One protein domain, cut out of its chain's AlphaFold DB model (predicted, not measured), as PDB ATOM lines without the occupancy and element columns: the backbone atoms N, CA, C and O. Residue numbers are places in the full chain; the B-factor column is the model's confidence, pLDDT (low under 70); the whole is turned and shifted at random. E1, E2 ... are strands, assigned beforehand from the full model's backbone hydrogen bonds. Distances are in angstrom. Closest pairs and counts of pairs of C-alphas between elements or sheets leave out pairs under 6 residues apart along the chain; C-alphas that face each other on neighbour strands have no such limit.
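Overview. This is residues 69 to 151 and 162 to 170 of the 269 residues of a protein of Toxocara canis (UniProt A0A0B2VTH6). Little regular structure is present: two small antiparallel sheets, E1 - E3 - E2 and E4 - E5, are set one after the other along the longest axis, with long loops, residues 74 to 96 and 114 to 142, that reach out to Phe 78 at one end and Asp 125 at the other. The printed part has 92 residues, no named helix and five strands, E1 to E5 in order, holding 23 residues: all strand. It is compact, radius of gyration of the C-alphas 14.0 A, and elongated, 45 by 29 by 25 A.

Arrangement. E1, residues 71 to 73, is antiparallel to E3, residues 108 to 113, at 130 degrees; N 72 and O 112 are within hydrogen-bond range, 2.9 A. E2, residues 97 to 100, and E3 form a hairpin, N 99 to O 109 3.0 A. E4, residues 143 to 147, is antiparallel to E5, residues 163 to 167, N 146 to O 164 2.9 A. The closest C-alphas of E3 and E4, Pro 113 and Ala 147, are 6.4 A apart.

Along the chain. E1 begins at C-alpha 71 (117.557, 213.646, 145.821). E3 spans 14.8 A; E4 and E5 each 12.5 A. E5 ends at C-alpha 167 (112.839, 206.819, 132.868).

Size, cuts and confidence. The links E1 to E2 and E3 to E4 are long. Residues 152 to 161 are cut out, C-alphas 151 and 162 being 11.8 A apart. Residues 78, 149 to 151 and 168 to 170 have pLDDT under 70.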
ATOM      1  N   PHE A  69     118.182 215.718 140.484       88.12
ATOM      2  CA  PHE A  69     116.838 215.148 140.450       88.12
ATOM      3  C   PHE A  69     116.706 213.881 141.312       88.12
ATOM      4  O   PHE A  69     117.560 212.997 141.283       88.12
ATOM      5  N   GLY A  70     115.598 213.777 142.053       82.50
ATOM      6  CA  GLY A  70     115.293 212.605 142.877       82.50
ATOM      7  C   GLY A  70     116.102 212.512 144.173       82.50
ATOM      8  O   GLY A  70     116.072 211.467 144.822       82.50
ATOM      9  N   MET A  71     116.809 213.574 144.567       88.25
ATOM     10  CA  MET A  71     117.557 213.646 145.821       88.25
ATOM     11  C   MET A  71     117.147 214.861 146.659       88.25
ATOM     12  O   MET A  71     116.668 215.869 146.146       88.25
ATOM     13  N   ARG A  72     117.374 214.777 147.971       88.06
ATOM     14  CA  ARG A  72     117.081 215.841 148.938       88.06
ATOM     15  C   ARG A  72     118.353 216.298 149.638       88.06
ATOM     16  O   ARG A  72     119.103 215.465 150.141       88.06
ATOM     17  N   ALA A  73     118.563 217.612 149.712       90.06
ATOM     18  CA  ALA A  73     119.706 218.188 150.418       90.06
ATOM     19  C   ALA A  73     119.592 217.964 151.930       90.06
ATOM     20  O   ALA A  73     118.526 218.177 152.520       90.06
ATOM     21  N   LEU A  74     120.702 217.578 152.556       89.50
ATOM     22  CA  LEU A  74     120.881 217.730 153.991       89.50
ATOM     23  C   LEU A  74     120.898 219.220 154.299       89.50
ATOM     24  O   LEU A  74     121.637 219.972 153.664       89.50
ATOM     25  N   ARG A  75     120.083 219.641 155.259       87.38
ATOM     26  CA  ARG A  75     120.013 221.034 155.682       87.38
ATOM     27  C   ARG A  75     120.449 221.147 157.133       87.38
ATOM     28  O   ARG A  75     120.053 220.336 157.967       87.38
ATOM     29  N   GLU A  76     121.273 222.143 157.398       83.56
ATOM     30  CA  GLU A  76     121.701 222.545 158.726       83.56
ATOM     31  C   GLU A  76     120.614 223.385 159.413       83.56
ATOM     32  O   GLU A  76     119.519 223.619 158.883       83.56
ATOM     33  N   GLN A  77     120.928 223.868 160.614       73.38
ATOM     34  CA  GLN A  77     120.090 224.835 161.311       73.38
ATOM     35  C   GLN A  77     119.836 226.053 160.402       73.38
ATOM     36  O   GLN A  77     120.706 226.487 159.646       73.38
ATOM     37  N   PHE A  78     118.612 226.585 160.451       69.25
ATOM     38  CA  PHE A  78     118.143 227.690 159.596       69.25
ATOM     39  C   PHE A  78     117.954 227.353 158.103       69.25
ATOM     40  O   PHE A  78     117.625 228.241 157.320       69.25
ATOM     41  N   GLY A  79     118.070 226.077 157.711       72.94
ATOM     42  CA  GLY A  79     117.682 225.598 156.379       72.94
ATOM     43  C   GLY A  79     118.779 225.664 155.315       72.94
ATOM     44  O   GLY A  79     118.503 225.312 154.163       72.94
ATOM     45  N   HIS A  80     119.997 226.061 155.693       82.25
ATOM     46  CA  HIS A  80     121.151 226.114 154.798       82.25
ATOM     47  C   HIS A  80     121.576 224.708 154.362       82.25
ATOM     48  O   HIS A  80     121.585 223.793 155.186       82.25
ATOM     49  N   PRO A  81     121.935 224.499 153.089       86.25
ATOM     50  CA  PRO A  81     122.385 223.197 152.616       86.25
ATOM     51  C   PRO A  81     123.778 222.851 153.165       86.25
ATOM     52  O   PRO A  81     124.684 223.681 153.148       86.25
ATOM     53  N   HIS A  82     123.954 221.607 153.613       90.50
ATOM     54  CA  HIS A  82     125.226 221.109 154.132       90.50
ATOM     55  C   HIS A  82     126.215 220.855 152.987       90.50
ATOM     56  O   HIS A  82     125.952 220.053 152.078       90.50
ATOM     57  N   ILE A  83     127.347 221.555 153.032       89.62
ATOM     58  CA  ILE A  83     128.391 221.522 152.005       89.62
ATOM     59  C   ILE A  83     129.379 220.399 152.304       89.62
ATOM     60  O   ILE A  83     129.802 220.214 153.440       89.62
ATOM     61  N   CYS A  84     129.796 219.686 151.263       90.81
ATOM     62  CA  CYS A  84     130.768 218.602 151.369       90.81
ATOM     63  C   CYS A  84     131.915 218.774 150.375       90.81
ATOM     64  O   CYS A  84     131.858 219.597 149.461       90.81
ATOM     65  N   SER A  85     132.965 217.976 150.558       87.69
ATOM     66  CA  SER A  85     134.081 217.881 149.618       87.69
ATOM     67  C   SER A  85     134.151 216.457 149.066       87.69
ATOM     68  O   SER A  85     134.250 215.512 149.855       87.69
ATOM     69  N   PRO A  86     134.083 216.266 147.736       84.06
ATOM     70  CA  PRO A  86     134.131 214.934 147.148       84.06
ATOM     71  C   PRO A  86     135.465 214.252 147.486       84.06
ATOM     72  O   PRO A  86     136.521 214.877 147.430       84.06
ATOM     73  N   GLY A  87     135.415 212.967 147.843       75.06
ATOM     74  CA  GLY A  87     136.602 212.173 148.186       75.06
ATOM     75  C   GLY A  87     137.093 212.303 149.634       75.06
ATOM     76  O   GLY A  87     138.017 211.587 150.007       75.06
ATOM     77  N   VAL A  88     136.474 213.154 150.461       79.19
ATOM     78  CA  VAL A  88     136.791 213.260 151.895       79.19
ATOM     79  C   VAL A  88     135.774 212.455 152.706       79.19
ATOM     80  O   VAL A  88     134.586 212.789 152.739       79.19
ATOM     81  N   GLU A  89     136.235 211.383 153.355       71.19
ATOM     82  CA  GLU A  89     135.386 210.539 154.205       71.19
ATOM     83  C   GLU A  89     134.852 211.315 155.421       71.19
ATOM     84  O   GLU A  89     135.518 212.192 155.965       71.19
ATOM     85  N   GLY A  90     133.619 211.009 155.835       75.00
ATOM     86  CA  GLY A  90     132.965 211.652 156.981       75.00
ATOM     87  C   GLY A  90     132.362 213.037 156.715       75.00
ATOM     88  O   GLY A  90     131.764 213.604 157.622       75.00
ATOM     89  N   THR A  91     132.458 213.576 155.491       83.94
ATOM     90  CA  THR A  91     131.840 214.874 155.143       83.94
ATOM     91  C   THR A  91     130.318 214.832 155.037       83.94
ATOM     92  O   THR A  91     129.676 215.850 155.248       83.94
ATOM     93  N   CYS A  92     129.735 213.674 154.721       88.31
ATOM     94  CA  CYS A  92     128.290 213.468 154.744       88.31
ATOM     95  C   CYS A  92     127.932 212.369 155.753       88.31
ATOM     96  O   CYS A  92     128.636 211.356 155.817       88.31
ATOM     97  N   PRO A  93     126.834 212.523 156.516       85.88
ATOM     98  CA  PRO A  93     126.350 211.478 157.409       85.88
ATOM     99  C   PRO A  93     125.839 210.256 156.630       85.88
ATOM    100  O   PRO A  93     125.614 210.307 155.418       85.88
ATOM    101  N   ALA A  94     125.617 209.146 157.341       74.50
ATOM    102  CA  ALA A  94     125.099 207.911 156.755       74.50
ATOM    103  C   ALA A  94     123.792 208.164 155.972       74.50
ATOM    104  O   ALA A  94     122.936 208.925 156.422       74.50
ATOM    105  N   SER A  95     123.640 207.515 154.809       77.50
ATOM    106  CA  SER A  95     122.574 207.703 153.795       77.50
ATOM    107  C   SER A  95     122.641 208.971 152.926       77.50
ATOM    108  O   SER A  95     121.834 209.109 152.007       77.50
ATOM    109  N   PHE A  96     123.612 209.861 153.146       86.44
ATOM    110  CA  PHE A  96     123.856 211.019 152.283       86.44
ATOM    111  C   PHE A  96     125.110 210.819 151.435       86.44
ATOM    112  O   PHE A  96     126.084 210.201 151.855       86.44
ATOM    113  N   ILE A  97     125.082 211.371 150.227       87.62
ATOM    114  CA  ILE A  97     126.156 211.267 149.245       87.62
ATOM    115  C   ILE A  97     126.571 212.675 148.852       87.62
ATOM    116  O   ILE A  97     125.722 213.528 148.588       87.62
ATOM    117  N   CYS A  98     127.878 212.909 148.798       90.75
ATOM    118  CA  CYS A  98     128.418 214.173 148.329       90.75
ATOM    119  C   CYS A  98     128.296 214.255 146.803       90.75
ATOM    120  O   CYS A  98     128.985 213.531 146.082       90.75
ATOM    121  N   THR A  99     127.411 215.114 146.304       89.62
ATOM    122  CA  THR A  99     127.155 215.282 144.866       89.62
ATOM    123  C   THR A  99     127.151 216.753 144.470       89.62
ATOM    124  O   THR A  99     127.030 217.648 145.306       89.62
ATOM    125  N   ARG A 100     127.351 217.009 143.181       90.25
ATOM    126  CA  ARG A 100     127.443 218.347 142.606       90.25
ATOM    127  C   ARG A 100     126.067 219.020 142.590       90.25
ATOM    128  O   ARG A 100     125.072 218.383 142.255       90.25
ATOM    129  N   SER A 101     126.025 220.311 142.912       88.25
ATOM    130  CA  SER A 101     124.806 221.121 142.804       88.25
ATOM    131  C   SER A 101     124.376 221.285 141.344       88.25
ATOM    132  O   SER A 101     125.210 221.496 140.461       88.25
ATOM    133  N   LEU A 102     123.065 221.221 141.105       84.00
ATOM    134  CA  LEU A 102     122.470 221.322 139.769       84.00
ATOM    135  C   LEU A 102     122.669 222.712 139.145       84.00
ATOM    136  O   LEU A 102     122.978 222.828 137.963       84.00
ATOM    137  N   LEU A 103     122.501 223.763 139.951       81.31
ATOM    138  CA  LEU A 103     122.547 225.162 139.507       81.31
ATOM    139  C   LEU A 103     123.923 225.810 139.715       81.31
ATOM    140  O   LEU A 103     124.191 226.879 139.170       81.31
ATOM    141  N   ASN A 104     124.802 225.182 140.504       80.75
ATOM    142  CA  ASN A 104     126.149 225.686 140.766       80.75
ATOM    143  C   ASN A 104     127.183 224.544 140.760       80.75
ATOM    144  O   ASN A 104     127.484 223.974 141.812       80.75
ATOM    145  N   PRO A 105     127.777 224.218 139.600       79.38
ATOM    146  CA  PRO A 105     128.657 223.060 139.460       79.38
ATOM    147  C   PRO A 105     129.965 223.152 140.264       79.38
ATOM    148  O   PRO A 105     130.642 222.139 140.433       79.38
ATOM    149  N   SER A 106     130.309 224.333 140.786       81.75
ATOM    150  CA  SER A 106     131.480 224.563 141.643       81.75
ATOM    151  C   SER A 106     131.240 224.198 143.114       81.75
ATOM    152  O   SER A 106     132.141 224.339 143.945       81.75
ATOM    153  N   ARG A 107     130.026 223.766 143.472       85.69
ATOM    154  CA  ARG A 107     129.645 223.414 144.844       85.69
ATOM    155  C   ARG A 107     129.122 221.986 144.925       85.69
ATOM    156  O   ARG A 107     128.419 221.509 144.034       85.69
ATOM    157  N   PHE A 108     129.456 221.332 146.032       89.88
ATOM    158  CA  PHE A 108     129.015 219.983 146.356       89.88
ATOM    159  C   PHE A 108     128.212 219.996 147.652       89.88
ATOM    160  O   PHE A 108     128.514 220.745 148.581       89.88
ATOM    161  N   LEU A 109     127.170 219.177 147.681       91.75
ATOM    162  CA  LEU A 109     126.153 219.134 148.718       91.75
ATOM    163  C   LEU A 109     125.986 217.689 149.179       91.75
ATOM    164  O   LEU A 109     126.063 216.761 148.368       91.75
ATOM    165  N   CYS A 110     125.692 217.494 150.460       92.00
ATOM    166  CA  CYS A 110     125.240 216.194 150.936       92.00
ATOM    167  C   CYS A 110     123.782 215.980 150.540       92.00
ATOM    168  O   CYS A 110     122.885 216.659 151.039       92.00
ATOM    169  N   CYS A 111     123.537 215.012 149.663       90.94
ATOM    170  CA  CYS A 111     122.217 214.709 149.127       90.94
ATOM    171  C   CYS A 111     121.822 213.267 149.444       90.94
ATOM    172  O   CYS A 111     122.600 212.338 149.237       90.94
ATOM    173  N   GLN A 112     120.594 213.073 149.916       88.62
ATOM    174  CA  GLN A 112     120.013 211.757 150.166       88.62
ATOM    175  C   GLN A 112     119.090 211.375 149.002       88.62
ATOM    176  O   GLN A 112     118.149 212.131 148.725       88.62
ATOM    177  N   PRO A 113     119.301 210.224 148.339       85.12
ATOM    178  CA  PRO A 113     118.358 209.699 147.355       85.12
ATOM    179  C   PRO A 113     116.951 209.562 147.946       85.12
ATOM    180  O   PRO A 113     116.778 209.010 149.028       85.12
ATOM    181  N   GLN A 114     115.953 210.083 147.242       81.69
ATOM    182  CA  GLN A 114     114.532 209.927 147.571       81.69
ATOM    183  C   GLN A 114     113.840 209.004 146.574       81.69
ATOM    184  O   GLN A 114     112.896 208.303 146.921       81.69
ATOM    185  N   TYR A 115     114.286 209.027 145.318       79.94
ATOM    186  CA  TYR A 115     113.686 208.239 144.251       79.94
ATOM    187  C   TYR A 115     114.518 206.992 143.989       79.94
ATOM    188  O   TYR A 115     115.747 207.013 144.101       79.94
ATOM    189  N   ARG A 116     113.829 205.916 143.611       79.38
ATOM    190  CA  ARG A 116     114.435 204.649 143.209       79.38
ATOM    191  C   ARG A 116     114.125 204.364 141.747       79.38
ATOM    192  O   ARG A 116     113.045 204.681 141.251       79.38
ATOM    193  N   CYS A 117     115.089 203.783 141.056       81.00
ATOM    194  CA  CYS A 117     114.982 203.411 139.663       81.00
ATOM    195  C   CYS A 117     114.093 202.181 139.512       81.00
ATOM    196  O   CYS A 117     114.440 201.105 139.992       81.00
ATOM    197  N   LEU A 118     112.974 202.343 138.813       79.81
ATOM    198  CA  LEU A 118     112.043 201.248 138.530       79.81
ATOM    199  C   LEU A 118     112.153 200.763 137.089       79.81
ATOM    200  O   LEU A 118     112.003 199.578 136.817       79.81
ATOM    201  N   MET A 119     112.449 201.681 136.168       83.31
ATOM    202  CA  MET A 119     112.640 201.377 134.753       83.31
ATOM    203  C   MET A 119     113.995 201.929 134.293       83.31
ATOM    204  O   MET A 119     114.075 203.109 133.924       83.31
ATOM    205  N   PRO A 120     115.072 201.120 134.355       87.69
ATOM    206  CA  PRO A 120     116.379 201.526 133.861       87.69
ATOM    207  C   PRO A 120     116.362 201.658 132.336       87.69
ATOM    208  O   PRO A 120     115.827 200.808 131.627       87.69
ATOM    209  N   PHE A 121     116.984 202.716 131.832       89.81
ATOM    210  CA  PHE A 121     117.260 202.885 130.414       89.81
ATOM    211  C   PHE A 121     118.382 201.928 130.004       89.81
ATOM    212  O   PHE A 121     119.474 201.941 130.587       89.81
ATOM    213  N   LEU A 122     118.113 201.110 128.989       88.81
ATOM    214  CA  LEU A 122     119.066 200.140 128.468       88.81
ATOM    215  C   LEU A 122     119.852 200.734 127.302       88.81
ATOM    216  O   LEU A 122     119.299 201.353 126.396       88.81
ATOM    217  N   ASN A 123     121.162 200.516 127.315       86.25
ATOM    218  CA  ASN A 123     121.999 200.774 126.157       86.25
ATOM    219  C   ASN A 123     121.690 199.732 125.065       86.25
ATOM    220  O   ASN A 123     121.753 198.533 125.331       86.25
ATOM    221  N   MET A 124     121.380 200.193 123.852       84.50
ATOM    222  CA  MET A 124     120.928 199.346 122.739       84.50
ATOM    223  C   MET A 124     121.988 198.353 122.238       84.50
ATOM    224  O   MET A 124     121.631 197.297 121.727       84.50
ATOM    225  N   ASP A 125     123.276 198.663 122.400       89.44
ATOM    226  CA  ASP A 125     124.373 197.806 121.934       89.44
ATOM    227  C   ASP A 125     124.695 196.692 122.936       89.44
ATOM    228  O   ASP A 125     125.069 195.582 122.567       89.44
ATOM    229  N   THR A 126     124.569 196.992 124.231       89.81
ATOM    230  CA  THR A 126     124.985 196.085 125.314       89.81
ATOM    231  C   THR A 126     123.818 195.420 126.038       89.81
ATOM    232  O   THR A 126     124.048 194.480 126.799       89.81
ATOM    233  N   ASN A 127     122.584 195.903 125.839       86.00
ATOM    234  CA  ASN A 127     121.387 195.547 126.607       86.00
ATOM    235  C   ASN A 127     121.571 195.665 128.132       86.00
ATOM    236  O   ASN A 127     120.946 194.941 128.906       86.00
ATOM    237  N   LYS A 128     122.436 196.583 128.579       86.56
ATOM    238  CA  LYS A 128     122.705 196.834 130.001       86.56
ATOM    239  C   LYS A 128     122.204 198.212 130.438       86.56
ATOM    240  O   LYS A 128     122.264 199.150 129.638       86.56
ATOM    241  N   PRO A 129     121.764 198.362 131.704       88.38
ATOM    242  CA  PRO A 129     121.486 199.668 132.292       88.38
ATOM    243  C   PRO A 129     122.690 200.601 132.200       88.38
ATOM    244  O   PRO A 129     123.820 200.207 132.501       88.38
ATOM    245  N   ILE A 130     122.450 201.855 131.821       90.44
ATOM    246  CA  ILE A 130     123.509 202.870 131.793       90.44
ATOM    247  C   ILE A 130     123.789 203.341 133.220       90.44
ATOM    248  O   ILE A 130     122.913 203.909 133.870       90.44
ATOM    249  N   GLN A 131     125.012 203.122 133.709       90.94
ATOM    250  CA  GLN A 131     125.478 203.670 134.985       90.94
ATOM    251  C   GLN A 131     125.740 205.172 134.886       90.94
ATOM    252  O   GLN A 131     126.249 205.669 133.880       90.94
ATOM    253  N   CYS A 132     125.422 205.889 135.954       91.00
ATOM    254  CA  CYS A 132     125.594 207.333 136.030       91.00
ATOM    255  C   CYS A 132     126.035 207.756 137.432       91.00
ATOM    256  O   CYS A 132     126.062 206.950 138.358       91.00
ATOM    257  N   PHE A 133     126.381 209.032 137.582       89.38
ATOM    258  CA  PHE A 133     126.578 209.656 138.882       89.38
ATOM    259  C   PHE A 133     125.667 210.889 138.981       89.38
ATOM    260  O   PHE A 133     125.578 211.643 138.005       89.38
ATOM    261  N   PRO A 134     124.957 211.108 140.106       88.06
ATOM    262  CA  PRO A 134     124.081 212.265 140.247       88.06
ATOM    263  C   PRO A 134     124.844 213.574 140.027       88.06
ATOM    264  O   PRO A 134     125.966 213.734 140.507       88.06
ATOM    265  N   GLY A 135     124.239 214.507 139.292       79.81
ATOM    266  CA  GLY A 135     124.863 215.788 138.939       79.81
ATOM    267  C   GLY A 135     125.763 215.740 137.697       79.81
ATOM    268  O   GLY A 135     126.310 216.773 137.311       79.81
ATOM    269  N   GLU A 136     125.906 214.580 137.047       84.19
ATOM    270  CA  GLU A 136     126.534 214.460 135.728       84.19
ATOM    271  C   GLU A 136     125.495 214.371 134.603       84.19
ATOM    272  O   GLU A 136     124.476 213.686 134.712       84.19
ATOM    273  N   ASN A 137     125.808 214.975 133.456       81.56
ATOM    274  CA  ASN A 137     124.970 214.939 132.253       81.56
ATOM    275  C   ASN A 137     125.300 213.729 131.361       81.56
ATOM    276  O   ASN A 137     125.578 213.880 130.175       81.56
ATOM    277  N   LYS A 138     125.325 212.522 131.939       87.25
ATOM    278  CA  LYS A 138     125.569 211.271 131.189       87.25
ATOM    279  C   LYS A 138     124.298 210.615 130.659       87.25
ATOM    280  O   LYS A 138     124.375 209.774 129.768       87.25
ATOM    281  N   CYS A 139     123.146 210.958 131.227       90.62
ATOM    282  CA  CYS A 139     121.899 210.291 130.898       90.62
ATOM    283  C   CYS A 139     121.269 210.835 129.605       90.62
ATOM    284  O   CYS A 139     121.268 212.051 129.399       90.62
ATOM    285  N   PRO A 140     120.728 209.957 128.737       90.38
ATOM    286  CA  PRO A 140     119.996 210.367 127.543       90.38
ATOM    287  C   PRO A 140     118.807 211.292 127.854       90.38
ATOM    288  O   PRO A 140     118.280 211.272 128.974       90.38
ATOM    289  N   PRO A 141     118.310 212.053 126.859       85.31
ATOM    290  CA  PRO A 141     117.098 212.853 127.013       85.31
ATOM    291  C   PRO A 141     115.941 212.013 127.560       85.31
ATOM    292  O   PRO A 141     115.817 210.839 127.220       85.31
ATOM    293  N   SER A 142     115.076 212.620 128.380       81.12
ATOM    294  CA  SER A 142     113.937 211.976 129.072       81.12
ATOM    295  C   SER A 142     114.284 210.957 130.172       81.12
ATOM    296  O   SER A 142     113.381 210.351 130.754       81.12
ATOM    297  N   THR A 143     115.568 210.809 130.510       88.75
ATOM    298  CA  THR A 143     116.025 209.964 131.621       88.75
ATOM    299  C   THR A 143     116.786 210.788 132.656       88.75
ATOM    300  O   THR A 143     117.384 211.811 132.330       88.75
ATOM    301  N   ASN A 144     116.757 210.354 133.915       89.50
ATOM    302  CA  ASN A 144     117.484 210.990 135.014       89.50
ATOM    303  C   ASN A 144     118.362 209.970 135.730       89.50
ATOM    304  O   ASN A 144     118.036 208.785 135.761       89.50
ATOM    305  N   CYS A 145     119.453 210.437 136.334       90.81
ATOM    306  CA  CYS A 145     120.309 209.586 137.147       90.81
ATOM    307  C   CYS A 145     119.667 209.343 138.519       90.81
ATOM    308  O   CYS A 145     119.587 210.267 139.327       90.81
ATOM    309  N   VAL A 146     119.188 208.124 138.770       89.12
ATOM    310  CA  VAL A 146     118.423 207.766 139.977       89.12
ATOM    311  C   VAL A 146     119.051 206.547 140.652       89.12
ATOM    312  O   VAL A 146     119.609 205.678 139.979       89.12
ATOM    313  N   ALA A 147     118.987 206.498 141.986       87.00
ATOM    314  CA  ALA A 147     119.507 205.379 142.771       87.00
ATOM    315  C   ALA A 147     118.748 204.085 142.446       87.00
ATOM    316  O   ALA A 147     117.544 204.116 142.200       87.00
ATOM    317  N   THR A 148     119.423 202.946 142.443       83.62
ATOM    318  CA  THR A 148     118.806 201.635 142.213       83.62
ATOM    319  C   THR A 148     118.208 201.056 143.491       83.62
ATOM    320  O   THR A 148     118.470 201.524 144.598       83.62
ATOM    321  N   ILE A 149     117.365 200.039 143.326       65.88
ATOM    322  CA  ILE A 149     116.930 199.177 144.424       65.88
ATOM    323  C   ILE A 149     118.046 198.148 144.628       65.88
ATOM    324  O   ILE A 149     118.305 197.366 143.719       65.88
ATOM    325  N   ASP A 150     118.717 198.169 145.776       61.25
ATOM    326  CA  ASP A 150     119.521 197.028 146.212       61.25
ATOM    327  C   ASP A 150     118.648 196.149 147.115       61.25
ATOM    328  O   ASP A 150     118.271 196.562 148.212       61.25
ATOM    329  N   ASP A 151     118.334 194.935 146.656       46.88
ATOM    330  CA  ASP A 151     117.593 193.905 147.408       46.88
ATOM    331  C   ASP A 151     118.440 193.225 148.505       46.88
ATOM    332  O   ASP A 151     118.025 192.238 149.113       46.88
ATOM    333  N   HIS A 162     124.256 202.303 143.906       82.50
ATOM    334  CA  HIS A 162     124.344 202.225 142.458       82.50
ATOM    335  C   HIS A 162     123.321 203.182 141.840       82.50
ATOM    336  O   HIS A 162     122.216 203.368 142.350       82.50
ATOM    337  N   PHE A 163     123.704 203.839 140.748       88.44
ATOM    338  CA  PHE A 163     122.844 204.781 140.042       88.44
ATOM    339  C   PHE A 163     122.769 204.415 138.569       88.44
ATOM    340  O   PHE A 163     123.788 204.136 137.924       88.44
ATOM    341  N   HIS A 164     121.555 204.462 138.030       91.88
ATOM    342  CA  HIS A 164     121.294 204.236 136.618       91.88
ATOM    343  C   HIS A 164     120.519 205.396 136.005       91.88
ATOM    344  O   HIS A 164     119.814 206.137 136.692       91.88
ATOM    345  N   CYS A 165     120.654 205.554 134.691       91.38
ATOM    346  CA  CYS A 165     119.758 206.408 133.930       91.38
ATOM    347  C   CYS A 165     118.394 205.735 133.871       91.38
ATOM    348  O   CYS A 165     118.277 204.618 133.372       91.38
ATOM    349  N   CYS A 166     117.374 206.393 134.403       89.12
ATOM    350  CA  CYS A 166     116.052 205.816 134.585       89.12
ATOM    351  C   CYS A 166     114.999 206.715 133.966       89.12
ATOM    352  O   CYS A 166     115.097 207.947 134.009       89.12
ATOM    353  N   HIS A 167     113.982 206.088 133.385       85.81
ATOM    354  CA  HIS A 167     112.839 206.819 132.868       85.81
ATOM    355  C   HIS A 167     112.079 207.485 134.011       85.81
ATOM    356  O   HIS A 167     111.963 206.952 135.117       85.81
ATOM    357  N   HIS A 168     111.539 208.664 133.726       68.88
ATOM    358  CA  HIS A 168     110.692 209.373 134.667       68.88
ATOM    359  C   HIS A 168     109.321 208.689 134.755       68.88
ATOM    360  O   HIS A 168     108.444 208.921 133.924       68.88
ATOM    361  N   VAL A 169     109.129 207.861 135.779       62.25
ATOM    362  CA  VAL A 169     107.835 207.254 136.103       62.25
ATOM    363  C   VAL A 169     107.593 207.473 137.584       62.25
ATOM    364  O   VAL A 169     108.332 206.961 138.421       62.25
ATOM    365  N   ASN A 170     106.571 208.254 137.918       58.59
ATOM    366  CA  ASN A 170     106.113 208.310 139.297       58.59
ATOM    367  C   ASN A 170     105.289 207.050 139.535       58.59
ATOM    368  O   ASN A 170     104.181 206.926 139.014       58.59
TER     369      ASN A 170